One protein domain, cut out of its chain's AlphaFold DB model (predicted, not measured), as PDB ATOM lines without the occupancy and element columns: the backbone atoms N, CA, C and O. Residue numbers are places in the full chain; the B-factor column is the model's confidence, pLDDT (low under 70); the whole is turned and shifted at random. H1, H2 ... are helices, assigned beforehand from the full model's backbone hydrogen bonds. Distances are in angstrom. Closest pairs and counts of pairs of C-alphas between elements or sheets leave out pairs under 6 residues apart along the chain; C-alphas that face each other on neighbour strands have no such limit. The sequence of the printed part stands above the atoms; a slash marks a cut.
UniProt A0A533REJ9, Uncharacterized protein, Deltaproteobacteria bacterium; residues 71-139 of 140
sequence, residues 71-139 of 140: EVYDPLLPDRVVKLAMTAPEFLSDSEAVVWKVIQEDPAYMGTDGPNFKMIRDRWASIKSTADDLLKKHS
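Overview. This is residues 71 to 139 of the 140 residues of an uncharacterized protein of Deltaproteobacteria bacterium (UniProt A0A533REJ9). A small cluster of four helices: H2 and H4 cross near their middles as an X, and H1 crosses the first half of H2 on another side of it. The short H3 sits beside the first turn of H1 and leads straight into H4, while the long link before H3 folds back on itself as a small loop. The printed part has 69 residues, with four named helices in the order H1, H2, H3, H4 and no named strand; the class is all helix. The whole is compact, with a radius of gyration of the C-alphas of 11.4 A, and its outline is rounded, spanning 32 by 25 by 21 A.

Along the chain. The printed part begins at Glu 71. H1 is residues 77 to 87, 15.3 A from first to last C-alpha; its C-alpha 77 is at (42.097, -0.635, -7.488). H2 follows as residues 94 to 105, 16.6 A long, with C-alpha 94 at (31.298, 9.702, -11.505). H3 is residues 117 to 122, 8.6 A long. H4, the longest helix, is residues 124 to 138, 21.4 A long, and its C-alpha 138 is at (22.953, 7.998, -19.924).

Arrangement. H1 and H2 touch, about perpendicular at 81 degrees; their closest C-alphas, those of Val 81 and Glu 96, are 6.8 A apart. H2 touches H1 with residues 96 to 100 alone. H2 and H4 touch with 13 pairs of C-alphas within 8 A, the closest being those of Val 99 and Ala 131 at 5.2 A. They run opposite ways at a steep tilt of 68 degrees, only just short of about perpendicular. H1 and H3 touch, the closest C-alphas being those of Pro 78 and Arg 121 at 5.9 A. They run opposite ways at a shallow tilt of 31 degrees. H2 and H3 are close but not clearly touching, with the C-alphas of Ile 103 and Ile 120 the closest at 7.6 A. In H1, H2, H3 and H4 every backbone O i to N i+4 pair is within hydrogen-bond range.

Size, cuts and confidence. The two C-alphas farthest apart are those of Asp 113 and Ser 139, at 34.3 A. The printed part has no cut. The link from H2 to H3 is long, with 11 residues, and in it residues 110 to 111 pair with residues 114 to 115, antiparallel. The link from H1 to H2 is short, with 6 residues, and that from H3 to H4 is tight, with 1 residue. The mean pLDDT of the printed part is 93.7, and no printed residue is under 70.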
ATOM      1  N   GLU A  71      42.371   4.263   5.983       91.44
ATOM      2  CA  GLU A  71      41.233   3.345   5.897       91.44
ATOM      3  C   GLU A  71      40.989   2.859   4.459       91.44
ATOM      4  O   GLU A  71      40.621   1.701   4.240       91.44
ATOM      5  N   VAL A  72      41.200   3.724   3.458       94.31
ATOM      6  CA  VAL A  72      40.787   3.438   2.070       94.31
ATOM      7  C   VAL A  72      41.926   3.057   1.136       94.31
ATOM      8  O   VAL A  72      41.663   2.473   0.083       94.31
ATOM      9  N   TYR A  73      43.182   3.369   1.474       93.44
ATOM     10  CA  TYR A  73      44.298   3.063   0.587       93.44
ATOM     11  C   TYR A  73      44.438   1.550   0.385       93.44
ATOM     12  O   TYR A  73      44.552   0.764   1.326       93.44
ATOM     13  N   ASP A  74      44.449   1.143  -0.883       93.31
ATOM     14  CA  ASP A  74      44.712  -0.233  -1.282       93.31
ATOM     15  C   ASP A  74      45.488  -0.257  -2.611       93.31
ATOM     16  O   ASP A  74      45.096   0.426  -3.575       93.31
ATOM     17  N   PRO A  75      46.582  -1.038  -2.712       92.12
ATOM     18  CA  PRO A  75      47.287  -1.234  -3.974       92.12
ATOM     19  C   PRO A  75      46.375  -1.771  -5.084       92.12
ATOM     20  O   PRO A  75      46.575  -1.449  -6.258       92.12
ATOM     21  N   LEU A  76      45.363  -2.566  -4.732       93.56
ATOM     22  CA  LEU A  76      44.380  -3.094  -5.663       93.56
ATOM     23  C   LEU A  76      43.266  -2.068  -5.870       93.56
ATOM     24  O   LEU A  76      42.509  -1.746  -4.961       93.56
ATOM     25  N   LEU A  77      43.141  -1.587  -7.110       93.31
ATOM     26  CA  LEU A  77      42.097  -0.635  -7.488       93.31
ATOM     27  C   LEU A  77      40.671  -1.081  -7.090       93.31
ATOM     28  O   LEU A  77      39.957  -0.236  -6.558       93.31
ATOM     29  N   PRO A  78      40.243  -2.350  -7.289       95.75
ATOM     30  CA  PRO A  78      38.891  -2.770  -6.911       95.75
ATOM     31  C   PRO A  78      38.617  -2.573  -5.417       95.75
ATOM     32  O   PRO A  78      37.603  -1.994  -5.039       95.75
ATOM     33  N   ASP A  79      39.560  -2.999  -4.575       96.12
ATOM     34  CA  ASP A  79      39.422  -2.941  -3.120       96.12
ATOM     35  C   ASP A  79      39.435  -1.482  -2.644       96.12
ATOM     36  O   ASP A  79      38.640  -1.110  -1.785       96.12
ATOM     37  N   ARG A  80      40.273  -0.633  -3.255       96.31
ATOM     38  CA  ARG A  80      40.329   0.811  -2.980       96.31
ATOM     39  C   ARG A  80      39.009   1.515  -3.279       96.31
ATOM     40  O   ARG A  80      38.540   2.278  -2.445       96.31
ATOM     41  N   VAL A  81      38.411   1.250  -4.446       97.00
ATOM     42  CA  VAL A  81      37.128   1.853  -4.848       97.00
ATOM     43  C   VAL A  81      36.026   1.449  -3.873       97.00
ATOM     44  O   VAL A  81      35.294   2.307  -3.396       97.00
ATOM     45  N   VAL A  82      35.947   0.165  -3.512       96.94
ATOM     46  CA  VAL A  82      34.947  -0.329  -2.551       96.94
ATOM     47  C   VAL A  82      35.153   0.282  -1.163       96.94
ATOM     48  O   VAL A  82      34.198   0.764  -0.560       96.94
ATOM     49  N   LYS A  83      36.390   0.314  -0.653       95.75
ATOM     50  CA  LYS A  83      36.695   0.923   0.652       95.75
ATOM     51  C   LYS A  83      36.360   2.413   0.680       95.75
ATOM     52  O   LYS A  83      35.796   2.882   1.670       95.75
ATOM     53  N   LEU A  84      36.683   3.139  -0.393       95.69
ATOM     54  CA  LEU A  84      36.344   4.551  -0.540       95.69
ATOM     55  C   LEU A  84      34.827   4.744  -0.557       95.69
ATOM     56  O   LEU A  84      34.318   5.530   0.233       95.69
ATOM     57  N   ALA A  85      34.103   3.951  -1.348       95.56
ATOM     58  CA  ALA A  85      32.647   4.009  -1.440       95.56
ATOM     59  C   ALA A  85      31.939   3.737  -0.105       95.56
ATOM     60  O   ALA A  85      30.945   4.379   0.216       95.56
ATOM     61  N   MET A  86      32.462   2.804   0.694       92.94
ATOM     62  CA  MET A  86      31.925   2.508   2.023       92.94
ATOM     63  C   MET A  86      32.240   3.580   3.071       92.94
ATOM     64  O   MET A  86      31.568   3.641   4.098       92.94
ATOM     65  N   THR A  87      33.304   4.360   2.873       92.38
ATOM     66  CA  THR A  87      33.846   5.246   3.912       92.38
ATOM     67  C   THR A  87      33.514   6.709   3.669       92.38
ATOM     68  O   THR A  87      33.174   7.400   4.625       92.38
ATOM     69  N   ALA A  88      33.645   7.166   2.427       92.62
ATOM     70  CA  ALA A  88      33.457   8.550   2.008       92.62
ATOM     71  C   ALA A  88      33.050   8.576   0.511       92.62
ATOM     72  O   ALA A  88      33.879   8.877  -0.357       92.62
ATOM     73  N   PRO A  89      31.809   8.160   0.177       93.44
ATOM     74  CA  PRO A  89      31.336   8.022  -1.204       93.44
ATOM     75  C   PRO A  89      31.366   9.328  -2.013       93.44
ATOM     76  O   PRO A  89      31.422   9.280  -3.238       93.44
ATOM     77  N   GLU A  90      31.377  10.486  -1.358       92.12
ATOM     78  CA  GLU A  90      31.490  11.812  -1.972       92.12
ATOM     79  C   GLU A  90      32.830  12.063  -2.682       92.12
ATOM     80  O   GLU A  90      32.928  12.971  -3.502       92.12
ATOM     81  N   PHE A  91      33.856  11.255  -2.393       93.19
ATOM     82  CA  PHE A  91      35.155  11.319  -3.067       93.19
ATOM     83  C   PHE A  91      35.259  10.388  -4.280       93.19
ATOM     84  O   PHE A  91      36.303  10.362  -4.934       93.19
ATOM     85  N   LEU A  92      34.217   9.608  -4.583       95.25
ATOM     86  CA  LEU A  92      34.183   8.810  -5.804       95.25
ATOM     87  C   LEU A  92      34.053   9.731  -7.019       95.25
ATOM     88  O   LEU A  92      33.231  10.647  -7.035       95.25
ATOM     89  N   SER A  93      34.814   9.452  -8.075       94.88
ATOM     90  CA  SER A  93      34.505  10.019  -9.390       94.88
ATOM     91  C   SER A  93      33.174   9.473  -9.918       94.88
ATOM     92  O   SER A  93      32.766   8.373  -9.546       94.88
ATOM     93  N   ASP A  94      32.542  10.169 -10.868       93.31
ATOM     94  CA  ASP A  94      31.298   9.702 -11.505       93.31
ATOM     95  C   ASP A  94      31.423   8.269 -12.046       93.31
ATOM     96  O   ASP A  94      30.531   7.436 -11.880       93.31
ATOM     97  N   SER A  95      32.576   7.948 -12.645       94.25
ATOM     98  CA  SER A  95      32.846   6.608 -13.168       94.25
ATOM     99  C   SER A  95      32.916   5.541 -12.071       94.25
ATOM    100  O   SER A  95      32.394   4.438 -12.234       94.25
ATOM    101  N   GLU A  96      33.513   5.869 -10.925       96.69
ATOM    102  CA  GLU A  96      33.610   4.966  -9.778       96.69
ATOM    103  C   GLU A  96      32.268   4.831  -9.056       96.69
ATOM    104  O   GLU A  96      31.940   3.741  -8.595       96.69
ATOM    105  N   ALA A  97      31.461   5.894  -9.017       96.81
ATOM    106  CA  ALA A  97      30.113   5.866  -8.465       96.81
ATOM    107  C   ALA A  97      29.198   4.912  -9.250       96.81
ATOM    108  O   ALA A  97      28.462   4.130  -8.647       96.81
ATOM    109  N   VAL A  98      29.284   4.895 -10.587       96.94
ATOM    110  CA  VAL A  98      28.534   3.924 -11.405       96.94
ATOM    111  C   VAL A  98      29.051   2.501 -11.198       96.94
ATOM    112  O   VAL A  98      28.249   1.577 -11.065       96.94
ATOM    113  N   VAL A  99      30.369   2.304 -11.103       97.44
ATOM    114  CA  VAL A  99      30.945   0.993 -10.746       97.44
ATOM    115  C   VAL A  99      30.419   0.512  -9.394       97.44
ATOM    116  O   VAL A  99      30.021  -0.645  -9.265       97.44
ATOM    117  N   TRP A 100      30.385   1.391  -8.395       97.38
ATOM    118  CA  TRP A 100      29.857   1.072  -7.076       97.38
ATOM    119  C   TRP A 100      28.369   0.718  -7.127       97.38
ATOM    120  O   TRP A 100      27.968  -0.283  -6.541       97.38
ATOM    121  N   LYS A 101      27.571   1.447  -7.911       96.19
ATOM    122  CA  LYS A 101      26.158   1.127  -8.133       96.19
ATOM    123  C   LYS A 101      25.965  -0.278  -8.714       96.19
ATOM    124  O   LYS A 101      25.158  -1.036  -8.189       96.19
ATOM    125  N   VAL A 102      26.749  -0.663  -9.727       96.62
ATOM    126  CA  VAL A 102      26.713  -2.027 -10.294       96.62
ATOM    127  C   VAL A 102      27.031  -3.081  -9.229       96.62
ATOM    128  O   VAL A 102      26.399  -4.133  -9.191       96.62
ATOM    129  N   ILE A 103      27.995  -2.801  -8.348       96.75
ATOM    130  CA  ILE A 103      28.348  -3.694  -7.236       96.75
ATOM    131  C   ILE A 103      27.190  -3.818  -6.238       96.75
ATOM    132  O   ILE A 103      26.903  -4.922  -5.787       96.75
ATOM    133  N   GLN A 104      26.524  -2.713  -5.899       96.19
ATOM    134  CA  GLN A 104      25.408  -2.710  -4.949       96.19
ATOM    135  C   GLN A 104      24.150  -3.400  -5.492       96.19
ATOM    136  O   GLN A 104      23.393  -3.975  -4.712       96.19
ATOM    137  N   GLU A 105      23.912  -3.333  -6.803       94.25
ATOM    138  CA  GLU A 105      22.713  -3.886  -7.443       94.25
ATOM    139  C   GLU A 105      22.746  -5.413  -7.607       94.25
ATOM    140  O   GLU A 105      21.683  -6.030  -7.669       94.25
ATOM    141  N   ASP A 106      23.927  -6.038  -7.657       92.56
ATOM    142  CA  ASP A 106      24.059  -7.497  -7.733       92.56
ATOM    143  C   ASP A 106      24.358  -8.091  -6.337       92.56
ATOM    144  O   ASP A 106      25.470  -7.936  -5.813       92.56
ATOM    145  N   PRO A 107      23.402  -8.837  -5.737       91.50
ATOM    146  CA  PRO A 107      23.571  -9.450  -4.420       91.50
ATOM    147  C   PRO A 107      24.778 -10.381  -4.322       91.50
ATOM    148  O   PRO A 107      25.280 -10.630  -3.233       91.50
ATOM    149  N   ALA A 108      25.283 -10.911  -5.434       91.62
ATOM    150  CA  ALA A 108      26.431 -11.798  -5.393       91.62
ATOM    151  C   ALA A 108      27.733 -11.061  -5.003       91.62
ATOM    152  O   ALA A 108      28.670 -11.687  -4.498       91.62
ATOM    153  N   TYR A 109      27.793  -9.735  -5.180       94.31
ATOM    154  CA  TYR A 109      28.900  -8.903  -4.700       94.31
ATOM    155  C   TYR A 109      28.699  -8.375  -3.276       94.31
ATOM    156  O   TYR A 109      29.671  -7.928  -2.664       94.31
ATOM    157  N   MET A 110      27.486  -8.467  -2.731       93.19
ATOM    158  CA  MET A 110      27.117  -7.974  -1.405       93.19
ATOM    159  C   MET A 110      26.779  -9.154  -0.485       93.19
ATOM    160  O   MET A 110      25.709  -9.745  -0.562       93.19
ATOM    161  N   GLY A 111      27.715  -9.525   0.388       83.19
ATOM    162  CA  GLY A 111      27.482 -10.545   1.410       83.19
ATOM    163  C   GLY A 111      26.691 -10.008   2.606       83.19
ATOM    164  O   GLY A 111      26.409  -8.815   2.705       83.19
ATOM    165  N   THR A 112      26.386 -10.894   3.556       80.94
ATOM    166  CA  THR A 112      25.631 -10.562   4.779       80.94
ATOM    167  C   THR A 112      26.310  -9.489   5.635       80.94
ATOM    168  O   THR A 112      25.630  -8.653   6.220       80.94
ATOM    169  N   ASP A 113      27.645  -9.484   5.657       84.75
ATOM    170  CA  ASP A 113      28.462  -8.578   6.475       84.75
ATOM    171  C   ASP A 113      29.101  -7.435   5.659       84.75
ATOM    172  O   ASP A 113      29.951  -6.702   6.166       84.75
ATOM    173  N   GLY A 114      28.732  -7.288   4.379       90.44
ATOM    174  CA  GLY A 114      29.278  -6.274   3.474       90.44
ATOM    175  C   GLY A 114      29.875  -6.837   2.176       90.44
ATOM    176  O   GLY A 114      29.598  -7.979   1.797       90.44
ATOM    177  N   PRO A 115      30.681  -6.042   1.449       95.00
ATOM    178  CA  PRO A 115      31.143  -6.402   0.110       95.00
ATOM    179  C   PRO A 115      32.034  -7.648   0.067       95.00
ATOM    180  O   PRO A 115      32.992  -7.804   0.828       95.00
ATOM    181  N   ASN A 116      31.783  -8.519  -0.907       95.50
ATOM    182  CA  ASN A 116      32.615  -9.681  -1.190       95.50
ATOM    183  C   ASN A 116      33.826  -9.282  -2.050       95.50
ATOM    184  O   ASN A 116      33.850  -9.477  -3.268       95.50
ATOM    185  N   PHE A 117      34.870  -8.757  -1.403       94.81
ATOM    186  CA  PHE A 117      36.103  -8.291  -2.057       94.81
ATOM    187  C   PHE A 117      36.759  -9.330  -2.972       94.81
ATOM    188  O   PHE A 117      37.360  -8.988  -3.990       94.81
ATOM    189  N   LYS A 118      36.687 -10.623  -2.638       94.69
ATOM    190  CA  LYS A 118      37.241 -11.668  -3.511       94.69
ATOM    191  C   LYS A 118      36.476 -11.716  -4.832       94.69
ATOM    192  O   LYS A 118      37.092 -11.639  -5.890       94.69
ATOM    193  N   MET A 119      35.152 -11.790  -4.765       95.38
ATOM    194  CA  MET A 119      34.322 -11.891  -5.959       95.38
ATOM    195  C   MET A 119      34.353 -10.614  -6.809       95.38
ATOM    196  O   MET A 119      34.404 -10.706  -8.036       95.38
ATOM    197  N   ILE A 120      34.390  -9.439  -6.174       96.88
ATOM    198  CA  ILE A 120      34.524  -8.148  -6.865       96.88
ATOM    199  C   ILE A 120      35.844  -8.088  -7.641       96.88
ATOM    200  O   ILE A 120      35.850  -7.716  -8.814       96.88
ATOM    201  N   ARG A 121      36.959  -8.517  -7.036       96.31
ATOM    202  CA  ARG A 121      38.256  -8.591  -7.729       96.31
ATOM    203  C   ARG A 121      38.237  -9.567  -8.895       96.31
ATOM    204  O   ARG A 121      38.677  -9.209  -9.985       96.31
ATOM    205  N   ASP A 122      37.714 -10.772  -8.675       96.75
ATOM    206  CA  ASP A 122      37.680 -11.827  -9.692       96.75
ATOM    207  C   ASP A 122      36.825 -11.419 -10.907       96.75
ATOM    208  O   ASP A 122      37.130 -11.799 -12.037       96.75
ATOM    209  N   ARG A 123      35.776 -10.609 -10.699       96.94
ATOM    210  CA  ARG A 123      34.854 -10.147 -11.754       96.94
ATOM    211  C   ARG A 123      35.024  -8.683 -12.153       96.94
ATOM    212  O   ARG A 123      34.170  -8.137 -12.850       96.94
ATOM    213  N   TRP A 124      36.128  -8.049 -11.766       96.81
ATOM    214  CA  TRP A 124      36.322  -6.608 -11.931       96.81
ATOM    215  C   TRP A 124      36.170  -6.115 -13.375       96.81
ATOM    216  O   TRP A 124      35.538  -5.091 -13.619       96.81
ATOM    217  N   ALA A 125      36.706  -6.861 -14.346       96.81
ATOM    218  CA  ALA A 125      36.601  -6.507 -15.761       96.81
ATOM    219  C   ALA A 125      35.142  -6.475 -16.248       96.81
ATOM    220  O   ALA A 125      34.753  -5.562 -16.970       96.81
ATOM    221  N   SER A 126      34.330  -7.443 -15.818       96.81
ATOM    222  CA  SER A 126      32.907  -7.505 -16.161       96.81
ATOM    223  C   SER A 126      32.124  -6.374 -15.500       96.81
ATOM    224  O   SER A 126      31.336  -5.723 -16.174       96.81
ATOM    225  N   ILE A 127      32.393  -6.091 -14.220       97.06
ATOM    226  CA  ILE A 127      31.770  -4.973 -13.491       97.06
ATOM    227  C   ILE A 127      32.045  -3.649 -14.215       97.06
ATOM    228  O   ILE A 127      31.113  -2.891 -14.477       97.06
ATOM    229  N   LYS A 128      33.307  -3.395 -14.593       96.69
ATOM    230  CA  LYS A 128      33.673  -2.192 -15.351       96.69
ATOM    231  C   LYS A 128      32.960  -2.104 -16.694       96.69
ATOM    232  O   LYS A 128      32.421  -1.054 -17.003       96.69
ATOM    233  N   SER A 129      32.924  -3.195 -17.461       96.56
ATOM    234  CA  SER A 129      32.238  -3.205 -18.758       96.56
ATOM    235  C   SER A 129      30.765  -2.827 -18.615       96.56
ATOM    236  O   SER A 129      30.267  -2.002 -19.374       96.56
ATOM    237  N   THR A 130      30.078  -3.385 -17.616       96.12
ATOM    238  CA  THR A 130      28.680  -3.046 -17.334       96.12
ATOM    239  C   THR A 130      28.526  -1.576 -16.947       96.12
ATOM    240  O   THR A 130      27.623  -0.905 -17.442       96.12
ATOM    241  N   ALA A 131      29.411  -1.055 -16.092       95.38
ATOM    242  CA  ALA A 131      29.394   0.349 -15.688       95.38
ATOM    243  C   ALA A 131      29.626   1.301 -16.876       95.38
ATOM    244  O   ALA A 131      28.901   2.283 -17.028       95.38
ATOM    245  N   ASP A 132      30.573   0.978 -17.758       95.06
ATOM    246  CA  ASP A 132      30.862   1.753 -18.968       95.06
ATOM    247  C   ASP A 132      29.664   1.769 -19.929       95.06
ATOM    248  O   ASP A 132      29.351   2.801 -20.531       95.06
ATOM    249  N   ASP A 133      28.957   0.646 -20.065       94.81
ATOM    250  CA  ASP A 133      27.753   0.560 -20.891       94.81
ATOM    251  C   ASP A 133      26.589   1.370 -20.304       94.81
ATOM    252  O   ASP A 133      25.835   1.993 -21.055       94.81
ATOM    253  N   LEU A 134      26.451   1.416 -18.974       92.94
ATOM    254  CA  LEU A 134      25.480   2.284 -18.302       92.94
ATOM    255  C   LEU A 134      25.806   3.766 -18.517       92.94
ATOM    256  O   LEU A 134      24.918   4.535 -18.882       92.94
ATOM    257  N   LEU A 135      27.071   4.162 -18.368       91.94
ATOM    258  CA  LEU A 135      27.510   5.541 -18.607       91.94
ATOM    259  C   LEU A 135      27.210   5.995 -20.038       91.94
ATOM    260  O   LEU A 135      26.686   7.091 -20.242       91.94
ATOM    261  N   LYS A 136      27.474   5.140 -21.035       91.44
ATOM    262  CA  LYS A 136      27.175   5.443 -22.445       91.44
ATOM    263  C   LYS A 136      25.684   5.644 -22.696       91.44
ATOM    264  O   LYS A 136      25.326   6.547 -23.444       91.44
ATOM    265  N   LYS A 137      24.824   4.832 -22.074       88.12
ATOM    266  CA  LYS A 137      23.362   4.936 -22.222       88.12
ATOM    267  C   LYS A 137      22.787   6.224 -21.634       88.12
ATOM    268  O   LYS A 137      21.773   6.692 -22.130       88.12
ATOM    269  N   HIS A 138      23.411   6.776 -20.596       79.81
ATOM    270  CA  HIS A 138      22.953   7.998 -19.924       79.81
ATOM    271  C   HIS A 138      23.640   9.283 -20.416       79.81
ATOM    272  O   HIS A 138      23.286  10.365 -19.962       79.81
ATOM    273  N   SER A 139      24.608   9.170 -21.333       75.19
ATOM    274  CA  SER A 139      25.303  10.313 -21.948       75.19
ATOM    275  C   SER A 139      24.761  10.687 -23.338       75.19
ATOM    276  O   SER A 139      25.350  11.539 -24.004       75.19
TER     277      SER A 139